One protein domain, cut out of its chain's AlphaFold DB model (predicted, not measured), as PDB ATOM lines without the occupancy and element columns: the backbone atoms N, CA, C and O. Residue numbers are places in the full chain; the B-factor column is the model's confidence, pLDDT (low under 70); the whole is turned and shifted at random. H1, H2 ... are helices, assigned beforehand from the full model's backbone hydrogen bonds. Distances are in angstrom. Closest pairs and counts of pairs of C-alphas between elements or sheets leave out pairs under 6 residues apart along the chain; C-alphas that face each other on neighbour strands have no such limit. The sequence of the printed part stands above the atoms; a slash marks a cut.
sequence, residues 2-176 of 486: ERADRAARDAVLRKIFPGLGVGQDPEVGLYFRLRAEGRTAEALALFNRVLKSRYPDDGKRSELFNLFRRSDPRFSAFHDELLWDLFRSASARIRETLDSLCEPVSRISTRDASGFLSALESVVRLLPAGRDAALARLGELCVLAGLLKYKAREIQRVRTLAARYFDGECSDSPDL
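Overview. This is residues 2 to 176 of the 486 residues of an uncharacterized protein of Treponema sp (UniProt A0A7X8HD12). One long helix, H5, is a spine between two lobes: the hairpin of H2 and H3 with H4 at its first end, and H6 with the hairpin of H7 and H8 at its other end. H1 crosses the spine between the lobes. The printed part has 175 residues with eight named helices, H1 to H8 in order, and no named strand; its class is all helix. It is loose, with a radius of gyration of the C-alphas of 20.6 A, and spans 66 by 40 by 22 A.

Arrangement. H1, residues 3 to 16, touches the hub H5, residues 75 to 106, with residues 9 to 13 alone, at a steep tilt of 69.7 degrees, only just short of perpendicular; the closest C-alphas, of Arg 9 and Phe 87, are 6.3 A apart. H2, residues 26 to 36, and H3, residues 40 to 54, form a hairpin, with the closest C-alphas, of Tyr 31 and Ala 43, 5.1 A apart. H4, residues 58 to 69, touches H5 with residues 64 to 68 alone, closest at C-alphas 67 and 75, 5.3 A. H6, residues 113 to 125, forms a hairpin with H5, closest at C-alphas 119 and 104, 4.9 A. H7, residues 131 to 147, and H8, residues 152 to 166, form a hairpin at 8 degrees, closest at C-alphas 145 and 152, 4.8 A. Every O i to N i+4 pair is within hydrogen-bond range in H1, H2, H4, H6, H7 and H8; H3 has 9 of 11 and H5 26 of 28.

Along the chain. H1 begins at C-alpha 3 (252.537, 176.258, 224.037). H5 is 44.5 A long, with a kink of 28 degrees near residue 100. H7 is 24.5 A long, and H8 ends at C-alpha 166 (267.959, 196.172, 257.011).

Size, cuts and confidence. The C-alphas farthest apart, of Arg 70 and Leu 176, are 66.1 A apart. The printed part has no cut and no long link. Residue 2, residues 107 to 117 and residues 167 to 176 have pLDDT under 70.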
ATOM      1  N   GLU A   2     255.433 172.277 224.431       66.50
ATOM      2  CA  GLU A   2     254.069 172.780 224.566       66.50
ATOM      3  C   GLU A   2     254.001 174.299 224.362       66.50
ATOM      4  O   GLU A   2     254.979 175.029 224.541       66.50
ATOM      5  N   ARG A   3     252.802 174.806 224.040       75.12
ATOM      6  CA  ARG A   3     252.537 176.258 224.037       75.12
ATOM      7  C   ARG A   3     252.859 176.887 225.405       75.12
ATOM      8  O   ARG A   3     253.309 178.029 225.455       75.12
ATOM      9  N   ALA A   4     252.694 176.118 226.486       78.00
ATOM     10  CA  ALA A   4     253.061 176.496 227.848       78.00
ATOM     11  C   ALA A   4     254.573 176.749 228.022       78.00
ATOM     12  O   ALA A   4     254.945 177.749 228.637       78.00
ATOM     13  N   ASP A   5     255.439 175.916 227.431       83.62
ATOM     14  CA  ASP A   5     256.899 176.074 227.517       83.62
ATOM     15  C   ASP A   5     257.344 177.397 226.877       83.62
ATOM     16  O   ASP A   5     258.115 178.159 227.466       83.62
ATOM     17  N   ARG A   6     256.813 177.702 225.682       86.19
ATOM     18  CA  ARG A   6     257.075 178.966 224.971       86.19
ATOM     19  C   ARG A   6     256.583 180.173 225.774       86.19
ATOM     20  O   ARG A   6     257.304 181.157 225.890       86.19
ATOM     21  N   ALA A   7     255.395 180.088 226.376       86.88
ATOM     22  CA  ALA A   7     254.861 181.157 227.220       86.88
ATOM     23  C   ALA A   7     255.721 181.402 228.476       86.88
ATOM     24  O   ALA A   7     255.983 182.553 228.824       86.88
ATOM     25  N   ALA A   8     256.210 180.339 229.127       86.00
ATOM     26  CA  ALA A   8     257.106 180.443 230.279       86.00
ATOM     27  C   ALA A   8     258.474 181.042 229.897       86.00
ATOM     28  O   ALA A   8     258.964 181.944 230.582       86.00
ATOM     29  N   ARG A   9     259.053 180.594 228.772       92.31
ATOM     30  CA  ARG A   9     260.275 181.160 228.182       92.31
ATOM     31  C   ARG A   9     260.133 182.663 227.961       92.31
ATOM     32  O   ARG A   9     260.943 183.443 228.458       92.31
ATOM     33  N   ASP A  10     259.091 183.062 227.243       89.38
ATOM     34  CA  ASP A  10     258.834 184.453 226.884       89.38
ATOM     35  C   ASP A  10     258.579 185.328 228.116       89.38
ATOM     36  O   ASP A  10     259.065 186.455 228.170       89.38
ATOM     37  N   ALA A  11     257.873 184.824 229.132       89.56
ATOM     38  CA  ALA A  11     257.652 185.551 230.381       89.56
ATOM     39  C   ALA A  11     258.970 185.836 231.129       89.56
ATOM     40  O   ALA A  11     259.179 186.955 231.604       89.56
ATOM     41  N   VAL A  12     259.881 184.857 231.196       90.88
ATOM     42  CA  VAL A  12     261.216 185.041 231.792       90.88
ATOM     43  C   VAL A  12     262.058 186.002 230.955       90.88
ATOM     44  O   VAL A  12     262.623 186.950 231.500       90.88
ATOM     45  N   LEU A  13     262.114 185.814 229.633       91.19
ATOM     46  CA  LEU A  13     262.922 186.663 228.756       91.19
ATOM     47  C   LEU A  13     262.437 188.113 228.735       91.19
ATOM     48  O   LEU A  13     263.271 188.998 228.879       91.19
ATOM     49  N   ARG A  14     261.126 188.379 228.668       91.06
ATOM     50  CA  ARG A  14     260.572 189.747 228.745       91.06
ATOM     51  C   ARG A  14     260.849 190.424 230.086       91.06
ATOM     52  O   ARG A  14     260.953 191.647 230.136       91.06
ATOM     53  N   LYS A  15     260.979 189.654 231.176       91.12
ATOM     54  CA  LYS A  15     261.322 190.193 232.503       91.12
ATOM     55  C   LYS A  15     262.798 190.598 232.615       91.12
ATOM     56  O   LYS A  15     263.101 191.506 233.382       91.12
ATOM     57  N   ILE A  16     263.690 189.945 231.866       88.88
ATOM     58  CA  ILE A  16     265.134 190.245 231.821       88.88
ATOM     59  C   ILE A  16     265.451 191.287 230.733       88.88
ATOM     60  O   ILE A  16     266.288 192.164 230.931       88.88
ATOM     61  N   PHE A  17     264.768 191.200 229.591       89.12
ATOM     62  CA  PHE A  17     264.947 192.021 228.398       89.12
ATOM     63  C   PHE A  17     263.580 192.561 227.933       89.12
ATOM     64  O   PHE A  17     262.890 191.909 227.140       89.12
ATOM     65  N   PRO A  18     263.155 193.738 228.425       86.06
ATOM     66  CA  PRO A  18     261.907 194.362 228.000       86.06
ATOM     67  C   PRO A  18     261.851 194.546 226.477       86.06
ATOM     68  O   PRO A  18     262.819 194.985 225.860       86.06
ATOM     69  N   GLY A  19     260.716 194.201 225.866       83.31
ATOM     70  CA  GLY A  19     260.506 194.313 224.416       83.31
ATOM     71  C   GLY A  19     261.102 193.187 223.558       83.31
ATOM     72  O   GLY A  19     260.910 193.215 222.346       83.31
ATOM     73  N   LEU A  20     261.783 192.194 224.144       88.25
ATOM     74  CA  LEU A  20     262.282 191.026 223.410       88.25
ATOM     75  C   LEU A  20     261.159 190.002 223.146       88.25
ATOM     76  O   LEU A  20     260.430 189.609 224.064       88.25
ATOM     77  N   GLY A  21     261.047 189.532 221.902       85.00
ATOM     78  CA  GLY A  21     260.069 188.530 221.475       85.00
ATOM     79  C   GLY A  21     260.449 187.838 220.163       85.00
ATOM     80  O   GLY A  21     261.427 188.193 219.505       85.00
ATOM     81  N   VAL A  22     259.675 186.824 219.767       83.38
ATOM     82  CA  VAL A  22     259.896 186.099 218.502       83.38
ATOM     83  C   VAL A  22     259.797 187.074 217.328       83.38
ATOM     84  O   VAL A  22     258.837 187.831 217.233       83.38
ATOM     85  N   GLY A  23     260.811 187.090 216.458       82.38
ATOM     86  CA  GLY A  23     260.891 188.052 215.351       82.38
ATOM     87  C   GLY A  23     261.074 189.526 215.759       82.38
ATOM     88  O   GLY A  23     261.101 190.384 214.883       82.38
ATOM     89  N   GLN A  24     261.243 189.847 217.050       84.44
ATOM     90  CA  GLN A  24     261.346 191.226 217.534       84.44
ATOM     91  C   GLN A  24     262.462 191.377 218.579       84.44
ATOM     92  O   GLN A  24     262.309 190.996 219.738       84.44
ATOM     93  N   ASP A  25     263.579 191.987 218.176       88.31
ATOM     94  CA  ASP A  25     264.607 192.486 219.096       88.31
ATOM     95  C   ASP A  25     264.839 193.992 218.843       88.31
ATOM     96  O   ASP A  25     265.350 194.359 217.777       88.31
ATOM     97  N   PRO A  26     264.481 194.882 219.794       88.75
ATOM     98  CA  PRO A  26     264.675 196.323 219.632       88.75
ATOM     99  C   PRO A  26     266.155 196.719 219.527       88.75
ATOM    100  O   PRO A  26     266.467 197.702 218.861       88.75
ATOM    101  N   GLU A  27     267.071 195.952 220.124       90.69
ATOM    102  CA  GLU A  27     268.511 196.243 220.136       90.69
ATOM    103  C   GLU A  27     269.164 195.909 218.789       90.69
ATOM    104  O   GLU A  27     270.042 196.635 218.326       90.69
ATOM    105  N   VAL A  28     268.703 194.850 218.109       90.81
ATOM    106  CA  VAL A  28     269.140 194.535 216.736       90.81
ATOM    107  C   VAL A  28     268.676 195.635 215.777       90.81
ATOM    108  O   VAL A  28     269.478 196.147 214.994       90.81
ATOM    109  N   GLY A  29     267.416 196.075 215.885       90.31
ATOM    110  CA  GLY A  29     266.906 197.205 215.104       90.31
ATOM    111  C   GLY A  29     267.659 198.514 215.381       90.31
ATOM    112  O   GLY A  29     268.031 199.224 214.445       90.31
ATOM    113  N   LEU A  30     267.942 198.811 216.654       92.38
ATOM    114  CA  LEU A  30     268.699 199.994 217.067       92.38
ATOM    115  C   LEU A  30     270.150 199.959 216.565       92.38
ATOM    116  O   LEU A  30     270.637 200.972 216.068       92.38
ATOM    117  N   TYR A  31     270.818 198.801 216.603       94.25
ATOM    118  CA  TYR A  31     272.160 198.625 216.040       94.25
ATOM    119  C   TYR A  31     272.219 199.012 214.556       94.25
ATOM    120  O   TYR A  31     273.078 199.799 214.153       94.25
ATOM    121  N   PHE A  32     271.294 198.496 213.740       92.75
ATOM    122  CA  PHE A  32     271.253 198.821 212.314       92.75
ATOM    123  C   PHE A  32     270.893 200.286 212.053       92.75
ATOM    124  O   PHE A  32     271.482 200.898 211.163       92.75
ATOM    125  N   ARG A  33     270.007 200.877 212.865       93.81
ATOM    126  CA  ARG A  33     269.673 202.304 212.783       93.81
ATOM    127  C   ARG A  33     270.880 203.196 213.089       93.81
ATOM    128  O   ARG A  33     271.226 204.034 212.267       93.81
ATOM    129  N   LEU A  34     271.588 202.955 214.195       94.56
ATOM    130  CA  LEU A  34     272.806 203.695 214.558       94.56
ATOM    131  C   LEU A  34     273.910 203.560 213.494       94.56
ATOM    132  O   LEU A  34     274.665 204.501 213.261       94.56
ATOM    133  N   ARG A  35     273.999 202.407 212.815       92.94
ATOM    134  CA  ARG A  35     274.914 202.218 211.675       92.94
ATOM    135  C   ARG A  35     274.502 203.028 210.444       92.94
ATOM    136  O   ARG A  35     275.390 203.551 209.780       92.94
ATOM    137  N   ALA A  36     273.205 203.150 210.158       92.25
ATOM    138  CA  ALA A  36     272.691 203.987 209.069       92.25
ATOM    139  C   ALA A  36     272.841 205.494 209.363       92.25
ATOM    140  O   ALA A  36     273.197 206.254 208.471       92.25
ATOM    141  N   GLU A  37     272.672 205.908 210.623       95.62
ATOM    142  CA  GLU A  37     272.906 207.278 211.118       95.62
ATOM    143  C   GLU A  37     274.403 207.667 211.182       95.62
ATOM    144  O   GLU A  37     274.744 208.753 211.645       95.62
ATOM    145  N   GLY A  38     275.330 206.782 210.796       93.62
ATOM    146  CA  GLY A  38     276.778 207.017 210.881       93.62
ATOM    147  C   GLY A  38     277.375 206.931 212.296       93.62
ATOM    148  O   GLY A  38     278.600 206.951 212.445       93.62
ATOM    149  N   ARG A  39     276.551 206.737 213.337       94.69
ATOM    150  CA  ARG A  39     276.903 206.667 214.774       94.69
ATOM    151  C   ARG A  39     277.579 205.342 215.150       94.69
ATOM    152  O   ARG A  39     277.150 204.584 216.023       94.69
ATOM    153  N   THR A  40     278.684 205.050 214.469       93.00
ATOM    154  CA  THR A  40     279.391 203.764 214.529       93.00
ATOM    155  C   THR A  40     279.934 203.435 215.919       93.00
ATOM    156  O   THR A  40     279.865 202.276 216.320       93.00
ATOM    157  N   ALA A  41     280.432 204.419 216.676       93.50
ATOM    158  CA  ALA A  41     280.947 204.184 218.027       93.50
ATOM    159  C   ALA A  41     279.857 203.650 218.977       93.50
ATOM    160  O   ALA A  41     280.073 202.666 219.685       93.50
ATOM    161  N   GLU A  42     278.661 204.241 218.933       93.69
ATOM    162  CA  GLU A  42     277.512 203.822 219.743       93.69
ATOM    163  C   GLU A  42     276.974 202.456 219.304       93.69
ATOM    164  O   GLU A  42     276.718 201.593 220.144       93.69
ATOM    165  N   ALA A  43     276.891 202.211 217.991       93.56
ATOM    166  CA  ALA A  43     276.520 200.901 217.457       93.56
ATOM    167  C   ALA A  43     277.485 199.792 217.923       93.56
ATOM    168  O   ALA A  43     277.048 198.713 218.324       93.56
ATOM    169  N   LEU A  44     278.797 200.053 217.921       92.75
ATOM    170  CA  LEU A  44     279.804 199.105 218.411       92.75
ATOM    171  C   LEU A  44     279.748 198.925 219.936       92.75
ATOM    172  O   LEU A  44     279.953 197.809 220.418       92.75
ATOM    173  N   ALA A  45     279.438 199.973 220.702       93.50
ATOM    174  CA  ALA A  45     279.233 199.869 222.147       93.50
ATOM    175  C   ALA A  45     278.014 198.988 222.483       93.50
ATOM    176  O   ALA A  45     278.121 198.071 223.300       93.50
ATOM    177  N   LEU A  46     276.886 199.203 221.798       93.62
ATOM    178  CA  LEU A  46     275.666 198.397 221.913       93.62
ATOM    179  C   LEU A  46     275.913 196.935 221.501       93.62
ATOM    180  O   LEU A  46     275.550 196.009 222.231       93.62
ATOM    181  N   PHE A  47     276.614 196.716 220.384       92.38
ATOM    182  CA  PHE A  47     276.986 195.383 219.911       92.38
ATOM    183  C   PHE A  47     277.838 194.623 220.933       92.38
ATOM    184  O   PHE A  47     277.524 193.482 221.276       92.38
ATOM    185  N   ASN A  48     278.891 195.258 221.455       91.75
ATOM    186  CA  ASN A  48     279.802 194.624 222.405       91.75
ATOM    187  C   ASN A  48     279.171 194.406 223.789       91.75
ATOM    188  O   ASN A  48     279.424 193.370 224.399       91.75
ATOM    189  N   ARG A  49     278.348 195.343 224.286       91.31
ATOM    190  CA  ARG A  49     277.752 195.250 225.631       91.31
ATOM    191  C   ARG A  49     276.509 194.363 225.680       91.31
ATOM    192  O   ARG A  49     276.322 193.643 226.657       91.31
ATOM    193  N   VAL A  50     275.649 194.434 224.662       90.94
ATOM    194  CA  VAL A  50     274.323 193.797 224.671       90.94
ATOM    195  C   VAL A  50     274.279 192.601 223.726       90.94
ATOM    196  O   VAL A  50     274.066 191.479 224.180       90.94
ATOM    197  N   LEU A  51     274.521 192.804 222.427       91.06
ATOM    198  CA  LEU A  51     274.260 191.766 221.418       91.06
ATOM    199  C   LEU A  51     275.245 190.590 221.493       91.06
ATOM    200  O   LEU A  51     274.817 189.453 221.322       91.06
ATOM    201  N   LYS A  52     276.519 190.817 221.847       91.19
ATOM    202  CA  LYS A  52     277.462 189.731 222.185       91.19
ATOM    203  C   LYS A  52     277.060 188.955 223.443       91.19
ATOM    204  O   LYS A  52     277.215 187.743 223.482       91.19
ATOM    205  N   SER A  53     276.541 189.629 224.471       88.31
ATOM    206  CA  SER A  53     276.117 188.968 225.717       88.31
ATOM    207  C   SER A  53     274.824 188.158 225.534       88.31
ATOM    208  O   SER A  53     274.648 187.114 226.163       88.31
ATOM    209  N   ARG A  54     273.934 188.624 224.646       89.00
ATOM    210  CA  ARG A  54     272.666 187.968 224.294       89.00
ATOM    211  C   ARG A  54     272.854 186.810 223.307       89.00
ATOM    212  O   ARG A  54     272.242 185.762 223.481       89.00
ATOM    213  N   TYR A  55     273.718 186.982 222.311       91.56
ATOM    214  CA  TYR A  55     274.012 185.992 221.275       91.56
ATOM    215  C   TYR A  55     275.530 185.724 221.248       91.56
ATOM    216  O   TYR A  55     276.239 186.298 220.419       91.56
ATOM    217  N   PRO A  56     276.066 184.907 222.176       88.75
ATOM    218  CA  PRO A  56     277.513 184.724 222.329       88.75
ATOM    219  C   PRO A  56     278.170 183.978 221.162       88.75
ATOM    220  O   PRO A  56     279.347 184.191 220.903       88.75
ATOM    221  N   ASP A  57     277.418 183.146 220.440       92.56
ATOM    222  CA  ASP A  57     277.887 182.438 219.249       92.56
ATOM    223  C   ASP A  57     278.051 183.409 218.065       92.56
ATOM    224  O   ASP A  57     277.085 184.013 217.593       92.56
ATOM    225  N   ASP A  58     279.288 183.574 217.599       90.44
ATOM    226  CA  ASP A  58     279.651 184.503 216.526       90.44
ATOM    227  C   ASP A  58     279.060 184.111 215.163       90.44
ATOM    228  O   ASP A  58     278.700 184.997 214.379       90.44
ATOM    229  N   GLY A  59     278.902 182.810 214.895       92.19
ATOM    230  CA  GLY A  59     278.297 182.291 213.671       92.19
ATOM    231  C   GLY A  59     276.800 182.570 213.649       92.19
ATOM    232  O   GLY A  59     276.318 183.304 212.780       92.19
ATOM    233  N   LYS A  60     276.076 182.096 214.673       92.31
ATOM    234  CA  LYS A  60     274.628 182.319 214.792       92.31
ATOM    235  C   LYS A  60     274.275 183.809 214.864       92.31
ATOM    236  O   LYS A  60     273.284 184.238 214.279       92.31
ATOM    237  N   ARG A  61     275.081 184.636 215.543       94.19
ATOM    238  CA  ARG A  61     274.866 186.097 215.604       94.19
ATOM    239  C   ARG A  61     275.053 186.762 214.237       94.19
ATOM    240  O   ARG A  61     274.291 187.666 213.893       94.19
ATOM    241  N   SER A  62     276.028 186.315 213.447       92.00
ATOM    242  CA  SER A  62     276.248 186.817 212.083       92.00
ATOM    243  C   SER A  62     275.107 186.418 211.142       92.00
ATOM    244  O   SER A  62     274.642 187.241 210.353       92.00
ATOM    245  N   GLU A  63     274.604 185.189 211.269       92.88
ATOM    246  CA  GLU A  63     273.430 184.703 210.541       92.88
ATOM    247  C   GLU A  63     272.163 185.494 210.902       92.88
ATOM    248  O   GLU A  63     271.514 186.033 210.004       92.88
ATOM    249  N   LEU A  64     271.882 185.699 212.197       93.25
ATOM    250  CA  LEU A  64     270.771 186.529 212.683       93.25
ATOM    251  C   LEU A  64     270.787 187.929 212.048       93.25
ATOM    252  O   LEU A  64     269.760 188.425 211.586       93.25
ATOM    253  N   PHE A  65     271.962 188.561 211.992       92.69
ATOM    254  CA  PHE A  65     272.138 189.900 211.425       92.69
ATOM    255  C   PHE A  65     271.960 189.915 209.902       92.69
ATOM    256  O   PHE A  65     271.464 190.899 209.352       92.69
ATOM    257  N   ASN A  66     272.359 188.848 209.209       92.75
ATOM    258  CA  ASN A  66     272.181 188.718 207.765       92.75
ATOM    259  C   ASN A  66     270.712 188.471 207.392       92.75
ATOM    260  O   ASN A  66     270.224 189.110 206.461       92.75
ATOM    261  N   LEU A  67     270.006 187.616 208.140       92.62
ATOM    262  CA  LEU A  67     268.567 187.377 207.987       92.62
ATOM    263  C   LEU A  67     267.761 188.654 208.268       92.62
ATOM    264  O   LEU A  67     266.918 189.028 207.456       92.62
ATOM    265  N   PHE A  68     268.084 189.376 209.350       91.00
ATOM    266  CA  PHE A  68     267.452 190.660 209.676       91.00
ATOM    267  C   PHE A  68     267.671 191.709 208.577       91.00
ATOM    268  O   PHE A  68     266.718 192.327 208.116       91.00
ATOM    269  N   ARG A  69     268.917 191.886 208.105       90.56
ATOM    270  CA  ARG A  69     269.252 192.870 207.055       90.56
ATOM    271  C   ARG A  69     268.542 192.584 205.726       90.56
ATOM    272  O   ARG A  69     268.282 193.515 204.973       90.56
ATOM    273  N   ARG A  70     268.274 191.313 205.422       92.19
ATOM    274  CA  ARG A  70     267.577 190.877 204.200       92.19
ATOM    275  C   ARG A  70     266.053 190.835 204.347       92.19
ATOM    276  O   ARG A  70     265.388 190.524 203.366       92.19
ATOM    277  N   SER A  71     265.513 191.112 205.538       87.88
ATOM    278  CA  SER A  71     264.097 190.899 205.873       87.88
ATOM    279  C   SER A  71     263.613 189.480 205.525       87.88
ATOM    280  O   SER A  71     262.492 189.290 205.059       87.88
ATOM    281  N   ASP A  72     264.481 188.481 205.713       91.94
ATOM    282  CA  ASP A  72     264.213 187.092 205.329       91.94
ATOM    283  C   ASP A  72     263.100 186.496 206.220       91.94
ATOM    284  O   ASP A  72     263.231 186.541 207.449       91.94
ATOM    285  N   PRO A  73     262.031 185.887 205.662       89.62
ATOM    286  CA  PRO A  73     260.974 185.237 206.444       89.62
ATOM    287  C   PRO A  73     261.475 184.196 207.460       89.62
ATOM    288  O   PRO A  73     260.829 183.967 208.485       89.62
ATOM    289  N   ARG A  74     262.645 183.586 207.221       91.94
ATOM    290  CA  ARG A  74     263.294 182.629 208.133       91.94
ATOM    291  C   ARG A  74     263.788 183.271 209.431       91.94
ATOM    292  O   ARG A  74     263.967 182.556 210.417       91.94
ATOM    293  N   PHE A  75     263.963 184.598 209.465       90.81
ATOM    294  CA  PHE A  75     264.431 185.345 210.637       90.81
ATOM    295  C   PHE A  75     263.641 185.002 211.904       90.81
ATOM    296  O   PHE A  75     264.239 184.737 212.943       90.81
ATOM    297  N   SER A  76     262.308 184.954 211.828       89.38
ATOM    298  CA  SER A  76     261.460 184.696 212.999       89.38
ATOM    299  C   SER A  76     261.650 183.292 213.579       89.38
ATOM    300  O   SER A  76     261.645 183.143 214.799       89.38
ATOM    301  N   ALA A  77     261.855 182.279 212.731       91.06
ATOM    302  CA  ALA A  77     262.107 180.905 213.169       91.06
ATOM    303  C   ALA A  77     263.507 180.764 213.787       91.06
ATOM    304  O   ALA A  77     263.642 180.279 214.907       91.06
ATOM    305  N   PHE A  78     264.532 181.286 213.111       92.69
ATOM    306  CA  PHE A  78     265.909 181.274 213.609       92.69
ATOM    307  C   PHE A  78     266.070 182.077 214.914       92.69
ATOM    308  O   PHE A  78     266.772 181.671 215.842       92.69
ATOM    309  N   HIS A  79     265.359 183.203 215.037       92.88
ATOM    310  CA  HIS A  79     265.327 183.969 216.277       92.88
ATOM    311  C   HIS A  79     264.626 183.196 217.411       92.88
ATOM    312  O   HIS A  79     265.100 183.243 218.542       92.88
ATOM    313  N   ASP A  80     263.557 182.435 217.137       91.50
ATOM    314  CA  ASP A  80     262.888 181.587 218.139       91.50
ATOM    315  C   ASP A  80     263.835 180.528 218.740       91.50
ATOM    316  O   ASP A  80     263.804 180.290 219.951       91.50
ATOM    317  N   GLU A  81     264.718 179.942 217.926       91.62
ATOM    318  CA  GLU A  81     265.768 179.018 218.379       91.62
ATOM    319  C   GLU A  81     266.816 179.720 219.254       91.62
ATOM    320  O   GLU A  81     267.139 179.250 220.348       91.62
ATOM    321  N   LEU A  82     267.288 180.898 218.840       92.56
ATOM    322  CA  LEU A  82     268.221 181.699 219.638       92.56
ATOM    323  C   LEU A  82     267.626 182.167 220.975       92.56
ATOM    324  O   LEU A  82     268.338 182.222 221.979       92.56
ATOM    325  N   LEU A  83     266.321 182.450 221.028       92.44
ATOM    326  CA  LEU A  83     265.620 182.746 222.279       92.44
ATOM    327  C   LEU A  83     265.585 181.527 223.216       92.44
ATOM    328  O   LEU A  83     265.634 181.702 224.434       92.44
ATOM    329  N   TRP A  84     265.561 180.292 222.700       92.81
ATOM    330  CA  TRP A  84     265.702 179.093 223.535       92.81
ATOM    331  C   TRP A  84     267.099 178.953 224.146       92.81
ATOM    332  O   TRP A  84     267.205 178.667 225.340       92.81
ATOM    333  N   ASP A  85     268.160 179.196 223.378       92.31
ATOM    334  CA  ASP A  85     269.540 179.154 223.884       92.31
ATOM    335  C   ASP A  85     269.809 180.272 224.914       92.31
ATOM    336  O   ASP A  85     270.390 180.031 225.983       92.31
ATOM    337  N   LEU A  86     269.291 181.478 224.659       92.44
ATOM    338  CA  LEU A  86     269.303 182.590 225.613       92.44
ATOM    339  C   LEU A  86     268.532 182.247 226.897       92.44
ATOM    340  O   LEU A  86     269.022 182.489 227.997       92.44
ATOM    341  N   PHE A  87     267.343 181.652 226.785       93.25
ATOM    342  CA  PHE A  87     266.549 181.256 227.946       93.25
ATOM    343  C   PHE A  87     267.233 180.175 228.785       93.25
ATOM    344  O   PHE A  87     267.247 180.289 230.012       93.25
ATOM    345  N   ARG A  88     267.823 179.149 228.158       93.00
ATOM    346  CA  ARG A  88     268.567 178.085 228.857       93.00
ATOM    347  C   ARG A  88     269.730 178.669 229.658       93.00
ATOM    348  O   ARG A  88     269.835 178.417 230.857       93.00
ATOM    349  N   SER A  89     270.562 179.488 229.013       91.50
ATOM    350  CA  SER A  89     271.739 180.102 229.640       91.50
ATOM    351  C   SER A  89     271.374 181.120 230.729       91.50
ATOM    352  O   SER A  89     271.966 181.099 231.810       91.50
ATOM    353  N   ALA A  90     270.355 181.957 230.509       91.31
ATOM    354  CA  ALA A  90     269.840 182.871 231.528       91.31
ATOM    355  C   ALA A  90     269.238 182.119 232.728       91.31
ATOM    356  O   ALA A  90     269.540 182.448 233.875       91.31
ATOM    357  N   SER A  91     268.441 181.076 232.481       92.81
ATOM    358  CA  SER A  91     267.824 180.260 233.537       92.81
ATOM    359  C   SER A  91     268.861 179.523 234.381       92.81
ATOM    360  O   SER A  91     268.697 179.447 235.596       92.81
ATOM    361  N   ALA A  92     269.938 179.017 233.770       92.62
ATOM    362  CA  ALA A  92     271.044 178.387 234.490       92.62
ATOM    363  C   ALA A  92     271.719 179.371 235.462       92.62
ATOM    364  O   ALA A  92     271.786 179.094 236.657       92.62
ATOM    365  N   ARG A  93     272.102 180.566 234.981       92.50
ATOM    366  CA  ARG A  93     272.702 181.630 235.812       92.50
ATOM    367  C   ARG A  93     271.772 182.096 236.938       92.50
ATOM    368  O   ARG A  93     272.224 182.365 238.049       92.50
ATOM    369  N   ILE A  94     270.465 182.188 236.674       93.25
ATOM    370  CA  ILE A  94     269.470 182.540 237.700       93.25
ATOM    371  C   ILE A  94     269.378 181.440 238.764       93.25
ATOM    372  O   ILE A  94     269.361 181.768 239.945       93.25
ATOM    373  N   ARG A  95     269.358 180.156 238.379       94.19
ATOM    374  CA  ARG A  95     269.352 179.033 239.335       94.19
ATOM    375  C   ARG A  95     270.601 179.038 240.214       94.19
ATOM    376  O   ARG A  95     270.453 179.068 241.426       94.19
ATOM    377  N   GLU A  96     271.787 179.165 239.626       93.81
ATOM    378  CA  GLU A  96     273.066 179.283 240.347       93.81
ATOM    379  C   GLU A  96     273.088 180.471 241.333       93.81
ATOM    380  O   GLU A  96     273.556 180.352 242.469       93.81
ATOM    381  N   THR A  97     272.505 181.611 240.939       92.50
ATOM    382  CA  THR A  97     272.328 182.778 241.822       92.50
ATOM    383  C   THR A  97     271.363 182.472 242.975       92.50
ATOM    384  O   THR A  97     271.649 182.802 244.125       92.50
ATOM    385  N   LEU A  98     270.219 181.839 242.692       92.56
ATOM    386  CA  LEU A  98     269.233 181.443 243.704       92.56
ATOM    387  C   LEU A  98     269.812 180.411 244.677       92.56
ATOM    388  O   LEU A  98     269.582 180.520 245.876       92.56
ATOM    389  N   ASP A  99     270.594 179.452 244.187       91.94
ATOM    390  CA  ASP A  99     271.304 178.476 245.008       91.94
ATOM    391  C   ASP A  99     272.286 179.175 245.946       91.94
ATOM    392  O   ASP A  99     272.175 179.024 247.161       91.94
ATOM    393  N   SER A 100     273.148 180.041 245.412       88.94
ATOM    394  CA  SER A 100     274.128 180.813 246.191       88.94
ATOM    395  C   SER A 100     273.498 181.676 247.299       88.94
ATOM    396  O   SER A 100     274.101 181.856 248.355       88.94
ATOM    397  N   LEU A 101     272.283 182.202 247.087       88.62
ATOM    398  CA  LEU A 101     271.562 183.030 248.066       88.62
ATOM    399  C   LEU A 101     270.712 182.213 249.056       88.62
ATOM    400  O   LEU A 101     270.528 182.637 250.197       88.62
ATOM    401  N   CYS A 102     270.182 181.059 248.648       88.44
ATOM    402  CA  CYS A 102     269.352 180.210 249.508       88.44
ATOM    403  C   CYS A 102     270.185 179.254 250.378       88.44
ATOM    404  O   CYS A 102     269.794 178.986 251.514       88.44
ATOM    405  N   GLU A 103     271.333 178.773 249.894       86.19
ATOM    406  CA  GLU A 103     272.146 177.747 250.564       86.19
ATOM    407  C   GLU A 103     272.651 178.128 251.974       86.19
ATOM    408  O   GLU A 103     272.615 177.276 252.867       86.19
ATOM    409  N   PRO A 104     273.052 179.386 252.261       80.38
ATOM    410  CA  PRO A 104     273.414 179.785 253.623       80.38
ATOM    411  C   PRO A 104     272.232 179.707 254.602       80.38
ATOM    412  O   PRO A 104     272.419 179.439 255.786       80.38
ATOM    413  N   VAL A 105     271.006 179.938 254.117       75.19
ATOM    414  CA  VAL A 105     269.787 180.042 254.937       75.19
ATOM    415  C   VAL A 105     269.036 178.706 255.029       75.19
ATOM    416  O   VAL A 105     268.316 178.475 256.002       75.19
ATOM    417  N   SER A 106     269.212 177.801 254.060       72.62
ATOM    418  CA  SER A 106     268.621 176.455 254.065       72.62
ATOM    419  C   SER A 106     269.286 175.528 255.090       72.62
ATOM    420  O   SER A 106     268.597 174.749 255.749       72.62
ATOM    421  N   ARG A 107     270.610 175.642 255.270       66.50
ATOM    422  CA  ARG A 107     271.417 174.749 256.122       66.50
ATOM    423  C   ARG A 107     271.309 175.008 257.629       66.50
ATOM    424  O   ARG A 107     271.743 174.164 258.409       66.50
ATOM    425  N   ILE A 108     270.772 176.152 258.060       63.44
ATOM    426  CA  ILE A 108     270.840 176.583 259.467       63.44
ATOM    427  C   ILE A 108     269.480 176.481 260.163       63.44
ATOM    428  O   ILE A 108     268.478 177.060 259.742       63.44
ATOM    429  N   SER A 109     269.462 175.764 261.289       57.88
ATOM    430  CA  SER A 109     268.298 175.699 262.174       57.88
ATOM    431  C   SER A 109     268.038 177.057 262.827       57.88
ATOM    432  O   SER A 109     268.946 177.663 263.388       57.88
ATOM    433  N   THR A 110     266.776 177.487 262.874       58.03
ATOM    434  CA  THR A 110     266.342 178.744 263.522       58.03
ATOM    435  C   THR A 110     266.601 178.810 265.036       58.03
ATOM    436  O   THR A 110     266.283 179.814 265.667       58.03
ATOM    437  N   ARG A 111     267.160 177.749 265.632       54.53
ATOM    438  CA  ARG A 111     267.570 177.688 267.041       54.53
ATOM    439  C   ARG A 111     268.936 178.340 267.300       54.53
ATOM    440  O   ARG A 111     269.126 178.842 268.405       54.53
ATOM    441  N   ASP A 112     269.836 178.362 266.310       64.75
ATOM    442  CA  ASP A 112     271.138 179.045 266.380       64.75
ATOM    443  C   ASP A 112     271.059 180.416 265.694       64.75
ATOM    444  O   ASP A 112     271.157 180.536 264.472       64.75
ATOM    445  N   ALA A 113     270.890 181.473 266.490       58.38
ATOM    446  CA  ALA A 113     270.874 182.833 265.959       58.38
ATOM    447  C   ALA A 113     272.250 183.321 265.489       58.38
ATOM    448  O   ALA A 113     272.304 184.203 264.631       58.38
ATOM    449  N   SER A 114     273.351 182.778 266.017       58.72
ATOM    450  CA  SER A 114     274.698 183.224 265.656       58.72
ATOM    451  C   SER A 114     275.048 182.783 264.231       58.72
ATOM    452  O   SER A 114     275.400 183.623 263.395       58.72
ATOM    453  N   GLY A 115     274.826 181.502 263.917       68.25
ATOM    454  CA  GLY A 115     274.942 180.958 262.571       68.25
ATOM    455  C   GLY A 115     273.944 181.606 261.615       68.25
ATOM    456  O   GLY A 115     274.327 182.032 260.527       68.25
ATOM    457  N   PHE A 116     272.685 181.770 262.032       69.12
ATOM    458  CA  PHE A 116     271.637 182.344 261.186       69.12
ATOM    459  C   PHE A 116     271.923 183.796 260.771       69.12
ATOM    460  O   PHE A 116     271.766 184.149 259.602       69.12
ATOM    461  N   LEU A 117     272.403 184.633 261.698       68.12
ATOM    462  CA  LEU A 117     272.822 186.002 261.387       68.12
ATOM    463  C   LEU A 117     274.066 186.027 260.488       68.12
ATOM    464  O   LEU A 117     274.117 186.826 259.557       68.12
ATOM    465  N   SER A 118     275.036 185.136 260.711       72.75
ATOM    466  CA  SER A 118     276.231 185.008 259.857       72.75
ATOM    467  C   SER A 118     275.884 184.588 258.417       72.75
ATOM    468  O   SER A 118     276.434 185.119 257.447       72.75
ATOM    469  N   ALA A 119     274.908 183.691 258.252       77.88
ATOM    470  CA  ALA A 119     274.367 183.325 256.946       77.88
ATOM    471  C   ALA A 119     273.651 184.494 256.260       77.88
ATOM    472  O   ALA A 119     273.902 184.743 255.083       77.88
ATOM    473  N   LEU A 120     272.809 185.247 256.980       79.25
ATOM    474  CA  LEU A 120     272.165 186.439 256.419       79.25
ATOM    475  C   LEU A 120     273.182 187.515 256.021       79.25
ATOM    476  O   LEU A 120     273.037 188.100 254.954       79.25
ATOM    477  N   GLU A 121     274.246 187.734 256.796       78.44
ATOM    478  CA  GLU A 121     275.335 188.631 256.386       78.44
ATOM    479  C   GLU A 121     276.075 188.131 255.144       78.44
ATOM    480  O   GLU A 121     276.429 188.930 254.278       78.44
ATOM    481  N   SER A 122     276.284 186.819 255.028       84.06
ATOM    482  CA  SER A 122     276.887 186.210 253.838       84.06
ATOM    483  C   SER A 122     276.016 186.440 252.598       84.06
ATOM    484  O   SER A 122     276.538 186.806 251.551       84.06
ATOM    485  N   VAL A 123     274.689 186.332 252.734       85.88
ATOM    486  CA  VAL A 123     273.723 186.667 251.674       85.88
ATOM    487  C   VAL A 123     273.725 188.166 251.356       85.88
ATOM    488  O   VAL A 123     273.795 188.536 250.189       85.88
ATOM    489  N   VAL A 124     273.700 189.045 252.362       84.50
ATOM    490  CA  VAL A 124     273.714 190.509 252.166       84.50
ATOM    491  C   VAL A 124     274.993 190.977 251.463       84.50
ATOM    492  O   VAL A 124     274.926 191.877 250.632       84.50
ATOM    493  N   ARG A 125     276.142 190.333 251.709       85.62
ATOM    494  CA  ARG A 125     277.404 190.602 250.991       85.62
ATOM    495  C   ARG A 125     277.378 190.232 249.503       85.62
ATOM    496  O   ARG A 125     278.195 190.758 248.756       85.62
ATOM    497  N   LEU A 126     276.479 189.342 249.079       86.88
ATOM    498  CA  LEU A 126     276.287 188.962 247.672       86.88
ATOM    499  C   LEU A 126     275.289 189.877 246.938       86.88
ATOM    500  O   LEU A 126     275.082 189.724 245.734       86.88
ATOM    501  N   LEU A 127     274.649 190.813 247.646       89.19
ATOM    502  CA  LEU A 127     273.651 191.728 247.096       89.19
ATOM    503  C   LEU A 127     274.246 193.119 246.807       89.19
ATOM    504  O   LEU A 127     275.287 193.478 247.363       89.19
ATOM    505  N   PRO A 128     273.592 193.927 245.950       87.94
ATOM    506  CA  PRO A 128     273.966 195.323 245.745       87.94
ATOM    507  C   PRO A 128     274.015 196.112 247.060       87.94
ATOM    508  O   PRO A 128     273.202 195.896 247.957       87.94
ATOM    509  N   ALA A 129     274.946 197.063 247.156       81.75
ATOM    510  CA  ALA A 129     275.051 197.934 248.319       81.75
ATOM    511  C   ALA A 129     273.810 198.839 248.461       81.75
ATOM    512  O   ALA A 129     273.344 199.428 247.487       81.75
ATOM    513  N   GLY A 130     273.323 198.987 249.696       77.38
ATOM    514  CA  GLY A 130     272.137 199.780 250.031       77.38
ATOM    515  C   GLY A 130     270.849 198.950 250.109       77.38
ATOM    516  O   GLY A 130     270.597 198.079 249.277       77.38
ATOM    517  N   ARG A 131     270.022 199.245 251.122       82.19
ATOM    518  CA  ARG A 131     268.771 198.533 251.444       82.19
ATOM    519  C   ARG A 131     267.870 198.359 250.224       82.19
ATOM    520  O   ARG A 131     267.506 197.240 249.879       82.19
ATOM    521  N   ASP A 132     267.522 199.462 249.571       84.31
ATOM    522  CA  ASP A 132     266.474 199.449 248.549       84.31
ATOM    523  C   ASP A 132     266.942 198.742 247.273       84.31
ATOM    524  O   ASP A 132     266.179 197.985 246.678       84.31
ATOM    525  N   ALA A 133     268.225 198.873 246.917       87.50
ATOM    526  CA  ALA A 133     268.837 198.131 245.819       87.50
ATOM    527  C   ALA A 133     268.889 196.616 246.101       87.50
ATOM    528  O   ALA A 133     268.536 195.812 245.235       87.50
ATOM    529  N   ALA A 134     269.259 196.212 247.322       89.31
ATOM    530  CA  ALA A 134     269.257 194.809 247.736       89.31
ATOM    531  C   ALA A 134     267.838 194.205 247.743       89.31
ATOM    532  O   ALA A 134     267.627 193.105 247.226       89.31
ATOM    533  N   LEU A 135     266.847 194.924 248.282       89.19
ATOM    534  CA  LEU A 135     265.456 194.466 248.352       89.19
ATOM    535  C   LEU A 135     264.747 194.475 246.993       89.19
ATOM    536  O   LEU A 135     263.957 193.563 246.728       89.19
ATOM    537  N   ALA A 136     265.052 195.438 246.120       91.56
ATOM    538  CA  ALA A 136     264.613 195.429 244.728       91.56
ATOM    539  C   ALA A 136     265.180 194.206 243.997       91.56
ATOM    540  O   ALA A 136     264.415 193.440 243.407       91.56
ATOM    541  N   ARG A 137     266.489 193.943 244.127       92.75
ATOM    542  CA  ARG A 137     267.141 192.792 243.491       92.75
ATOM    543  C   ARG A 137     266.596 191.452 243.986       92.75
ATOM    544  O   ARG A 137     266.334 190.559 243.182       92.75
ATOM    545  N   LEU A 138     266.364 191.308 245.291       92.88
ATOM    546  CA  LEU A 138     265.686 190.132 245.842       92.88
ATOM    547  C   LEU A 138     264.242 190.019 245.329       92.88
ATOM    548  O   LEU A 138     263.789 188.919 245.030       92.88
ATOM    549  N   GLY A 139     263.528 191.137 245.165       92.94
ATOM    550  CA  GLY A 139     262.192 191.167 244.566       92.94
ATOM    551  C   GLY A 139     262.162 190.684 243.112       92.94
ATOM    552  O   GLY A 139     261.300 189.879 242.758       92.94
ATOM    553  N   GLU A 140     263.120 191.106 242.285       93.31
ATOM    554  CA  GLU A 140     263.308 190.592 240.920       93.31
ATOM    555  C   GLU A 140     263.544 189.079 240.916       93.31
ATOM    556  O   GLU A 140     262.893 188.349 240.164       93.31
ATOM    557  N   LEU A 141     264.440 188.601 241.786       93.44
ATOM    558  CA  LEU A 141     264.763 187.182 241.915       93.44
ATOM    559  C   LEU A 141     263.565 186.355 242.399       93.44
ATOM    560  O   LEU A 141     263.370 185.256 241.892       93.44
ATOM    561  N   CYS A 142     262.713 186.878 243.288       93.81
ATOM    562  CA  CYS A 142     261.454 186.226 243.669       93.81
ATOM    563  C   CYS A 142     260.506 186.040 242.470       93.81
ATOM    564  O   CYS A 142     259.927 184.965 242.311       93.81
ATOM    565  N   VAL A 143     260.369 187.052 241.603       93.81
ATOM    566  CA  VAL A 143     259.536 186.955 240.387       93.81
ATOM    567  C   VAL A 143     260.117 185.930 239.410       93.81
ATOM    568  O   VAL A 143     259.390 185.062 238.928       93.81
ATOM    569  N   LEU A 144     261.428 185.977 239.154       92.38
ATOM    570  CA  LEU A 144     262.107 185.031 238.262       92.38
ATOM    571  C   LEU A 144     262.049 183.589 238.796       92.38
ATOM    572  O   LEU A 144     261.773 182.667 238.034       92.38
ATOM    573  N   ALA A 145     262.228 183.391 240.104       92.94
ATOM    574  CA  ALA A 145     262.078 182.101 240.777       92.94
ATOM    575  C   ALA A 145     260.653 181.534 240.660       92.94
ATOM    576  O   ALA A 145     260.481 180.332 240.459       92.94
ATOM    577  N   GLY A 146     259.633 182.397 240.743       91.94
ATOM    578  CA  GLY A 146     258.235 182.033 240.504       91.94
ATOM    579  C   GLY A 146     257.985 181.574 239.065       91.94
ATOM    580  O   GLY A 146     257.432 180.495 238.857       91.94
ATOM    581  N   LEU A 147     258.457 182.343 238.076       91.19
ATOM    582  CA  LEU A 147     258.344 181.998 236.651       91.19
ATOM    583  C   LEU A 147     259.084 180.695 236.299       91.19
ATOM    584  O   LEU A 147     258.565 179.874 235.548       91.19
ATOM    585  N   LEU A 148     260.267 180.475 236.880       90.44
ATOM    586  CA  LEU A 148     261.066 179.254 236.707       90.44
ATOM    587  C   LEU A 148     260.599 178.075 237.581       90.44
ATOM    588  O   LEU A 148     261.183 176.994 237.485       90.44
ATOM    589  N   LYS A 149     259.594 178.279 238.450       90.75
ATOM    590  CA  LYS A 149     259.113 177.326 239.469       90.75
ATOM    591  C   LYS A 149     260.241 176.724 240.332       90.75
ATOM    592  O   LYS A 149     260.158 175.575 240.757       90.75
ATOM    593  N   TYR A 150     261.297 177.494 240.607       91.38
ATOM    594  CA  TYR A 150     262.528 177.022 241.254       91.38
ATOM    595  C   TYR A 150     262.841 177.822 242.522       91.38
ATOM    596  O   TYR A 150     262.960 179.039 242.454       91.38
ATOM    597  N   LYS A 151     262.950 177.153 243.683       88.56
ATOM    598  CA  LYS A 151     263.263 177.752 245.005       88.56
ATOM    599  C   LYS A 151     262.441 179.001 245.403       88.56
ATOM    600  O   LYS A 151     262.817 179.732 246.316       88.56
ATOM    601  N   ALA A 152     261.269 179.221 244.797       90.19
ATOM    602  CA  ALA A 152     260.455 180.433 244.982       90.19
ATOM    603  C   ALA A 152     260.086 180.728 246.451       90.19
ATOM    604  O   ALA A 152     260.133 181.878 246.887       90.19
ATOM    605  N   ARG A 153     259.773 179.690 247.244       88.00
ATOM    606  CA  ARG A 153     259.482 179.827 248.686       88.00
ATOM    607  C   ARG A 153     260.726 180.182 249.506       88.00
ATOM    608  O   ARG A 153     260.627 180.950 250.459       88.00
ATOM    609  N   GLU A 154     261.887 179.644 249.136       87.94
ATOM    610  CA  GLU A 154     263.155 179.886 249.830       87.94
ATOM    611  C   GLU A 154     263.643 181.314 249.592       87.94
ATOM    612  O   GLU A 154     263.890 182.030 250.559       87.94
ATOM    613  N   ILE A 155     263.676 181.781 248.338       91.94
ATOM    614  CA  ILE A 155     264.116 183.151 248.038       91.94
ATOM    615  C   ILE A 155     263.148 184.199 248.605       91.94
ATOM    616  O   ILE A 155     263.585 185.237 249.096       91.94
ATOM    617  N   GLN A 156     261.839 183.913 248.646       89.62
ATOM    618  CA  GLN A 156     260.873 184.777 249.331       89.62
ATOM    619  C   GLN A 156     261.138 184.836 250.846       89.62
ATOM    620  O   GLN A 156     261.065 185.913 251.434       89.62
ATOM    621  N   ARG A 157     261.508 183.712 251.479       85.94
ATOM    622  CA  ARG A 157     261.935 183.689 252.887       85.94
ATOM    623  C   ARG A 157     263.213 184.506 253.088       85.94
ATOM    624  O   ARG A 157     263.248 185.324 254.002       85.94
ATOM    625  N   VAL A 158     264.219 184.343 252.225       88.50
ATOM    626  CA  VAL A 158     265.454 185.151 252.234       88.50
ATOM    627  C   VAL A 158     265.131 186.643 252.112       88.50
ATOM    628  O   VAL A 158     265.640 187.433 252.900       88.50
ATOM    629  N   ARG A 159     264.221 187.035 251.209       90.19
ATOM    630  CA  ARG A 159     263.771 188.427 251.049       90.19
ATOM    631  C   ARG A 159     263.131 188.999 252.312       90.19
ATOM    632  O   ARG A 159     263.517 190.084 252.736       90.19
ATOM    633  N   THR A 160     262.199 188.277 252.931       86.25
ATOM    634  CA  THR A 160     261.562 188.711 254.186       86.25
ATOM    635  C   THR A 160     262.574 188.845 255.328       86.25
ATOM    636  O   THR A 160     262.464 189.749 256.151       86.25
ATOM    637  N   LEU A 161     263.577 187.964 255.385       82.06
ATOM    638  CA  LEU A 161     264.631 188.017 256.400       82.06
ATOM    639  C   LEU A 161     265.622 189.163 256.158       82.06
ATOM    640  O   LEU A 161     265.995 189.846 257.108       82.06
ATOM    641  N   ALA A 162     266.005 189.406 254.903       84.06
ATOM    642  CA  ALA A 162     266.873 190.516 254.523       84.06
ATOM    643  C   ALA A 162     266.212 191.877 254.799       84.06
ATOM    644  O   ALA A 162     266.877 192.766 255.317       84.06
ATOM    645  N   ALA A 163     264.907 192.027 254.535       83.00
ATOM    646  CA  ALA A 163     264.163 193.246 254.875       83.00
ATOM    647  C   ALA A 163     264.268 193.561 256.375       83.00
ATOM    648  O   ALA A 163     264.833 194.582 256.750       83.00
ATOM    649  N   ARG A 164     263.898 192.601 257.232       73.75
ATOM    650  CA  ARG A 164     263.971 192.740 258.699       73.75
ATOM    651  C   ARG A 164     265.391 192.966 259.223       73.75
ATOM    652  O   ARG A 164     265.566 193.591 260.265       73.75
ATOM    653  N   TYR A 165     266.408 192.461 258.521       75.81
ATOM    654  CA  TYR A 165     267.809 192.759 258.821       75.81
ATOM    655  C   TYR A 165     268.155 194.229 258.524       75.81
ATOM    656  O   TYR A 165     268.785 194.877 259.355       75.81
ATOM    657  N   PHE A 166     267.723 194.770 257.378       74.75
ATOM    658  CA  PHE A 166     267.959 196.172 257.011       74.75
ATOM    659  C   PHE A 166     267.129 197.171 257.822       74.75
ATOM    660  O   PHE A 166     267.628 198.250 258.129       74.75
ATOM    661  N   ASP A 167     265.894 196.823 258.180       67.88
ATOM    662  CA  ASP A 167     264.962 197.710 258.890       67.88
ATOM    663  C   ASP A 167     265.318 197.907 260.374       67.88
ATOM    664  O   ASP A 167     264.650 198.643 261.094       67.88
ATOM    665  N   GLY A 168     266.346 197.218 260.878       55.19
ATOM    666  CA  GLY A 168     266.638 197.162 262.311       55.19
ATOM    667  C   GLY A 168     265.637 196.308 263.105       55.19
ATOM    668  O   GLY A 168     265.922 195.969 264.253       55.19
ATOM    669  N   GLU A 169     264.548 195.850 262.470       43.25
ATOM    670  CA  GLU A 169     263.513 194.924 262.971       43.25
ATOM    671  C   GLU A 169     264.010 193.489 263.253       43.25
ATOM    672  O   GLU A 169     263.246 192.557 263.512       43.25
ATOM    673  N   CYS A 170     265.325 193.316 263.357       41.47
ATOM    674  CA  CYS A 170     265.888 192.380 264.322       41.47
ATOM    675  C   CYS A 170     265.668 192.852 265.787       41.47
ATOM    676  O   CYS A 170     266.125 192.191 266.719       41.47
ATOM    677  N   SER A 171     264.963 193.972 266.028       34.97
ATOM    678  CA  SER A 171     264.224 194.251 267.270       34.97
ATOM    679  C   SER A 171     263.156 193.201 267.537       34.97
ATOM    680  O   SER A 171     263.198 192.553 268.581       34.97
ATOM    681  N   ASP A 172     262.313 192.959 266.539       36.88
ATOM    682  CA  ASP A 172     261.118 192.132 266.628       36.88
ATOM    683  C   ASP A 172     261.221 191.006 265.605       36.88
ATOM    684  O   ASP A 172     260.468 190.913 264.636       36.88
ATOM    685  N   SER A 173     262.207 190.128 265.808       35.06
ATOM    686  CA  SER A 173     262.325 188.874 265.054       35.06
ATOM    687  C   SER A 173     261.154 187.936 265.393       35.06
ATOM    688  O   SER A 173     260.542 188.072 266.453       35.06
ATOM    689  N   PRO A 174     260.817 186.957 264.530       39.09
ATOM    690  CA  PRO A 174     259.690 186.076 264.791       39.09
ATOM    691  C   PRO A 174     260.041 185.145 265.956       39.09
ATOM    692  O   PRO A 174     260.802 184.194 265.790       39.09
ATOM    693  N   ASP A 175     259.467 185.438 267.120       43.53
ATOM    694  CA  ASP A 175     259.535 184.627 268.333       43.53
ATOM    695  C   ASP A 175     260.973 184.331 268.823       43.53
ATOM    696  O   ASP A 175     261.430 183.184 268.879       43.53
ATOM    697  N   LEU A 176     261.691 185.391 269.235       44.69
ATOM    698  CA  LEU A 176     263.018 185.305 269.878       44.69
ATOM    699  C   LEU A 176     263.054 184.397 271.124       44.69
ATOM    700  O   LEU A 176     264.139 183.978 271.531       44.69
TER     701      LEU A 176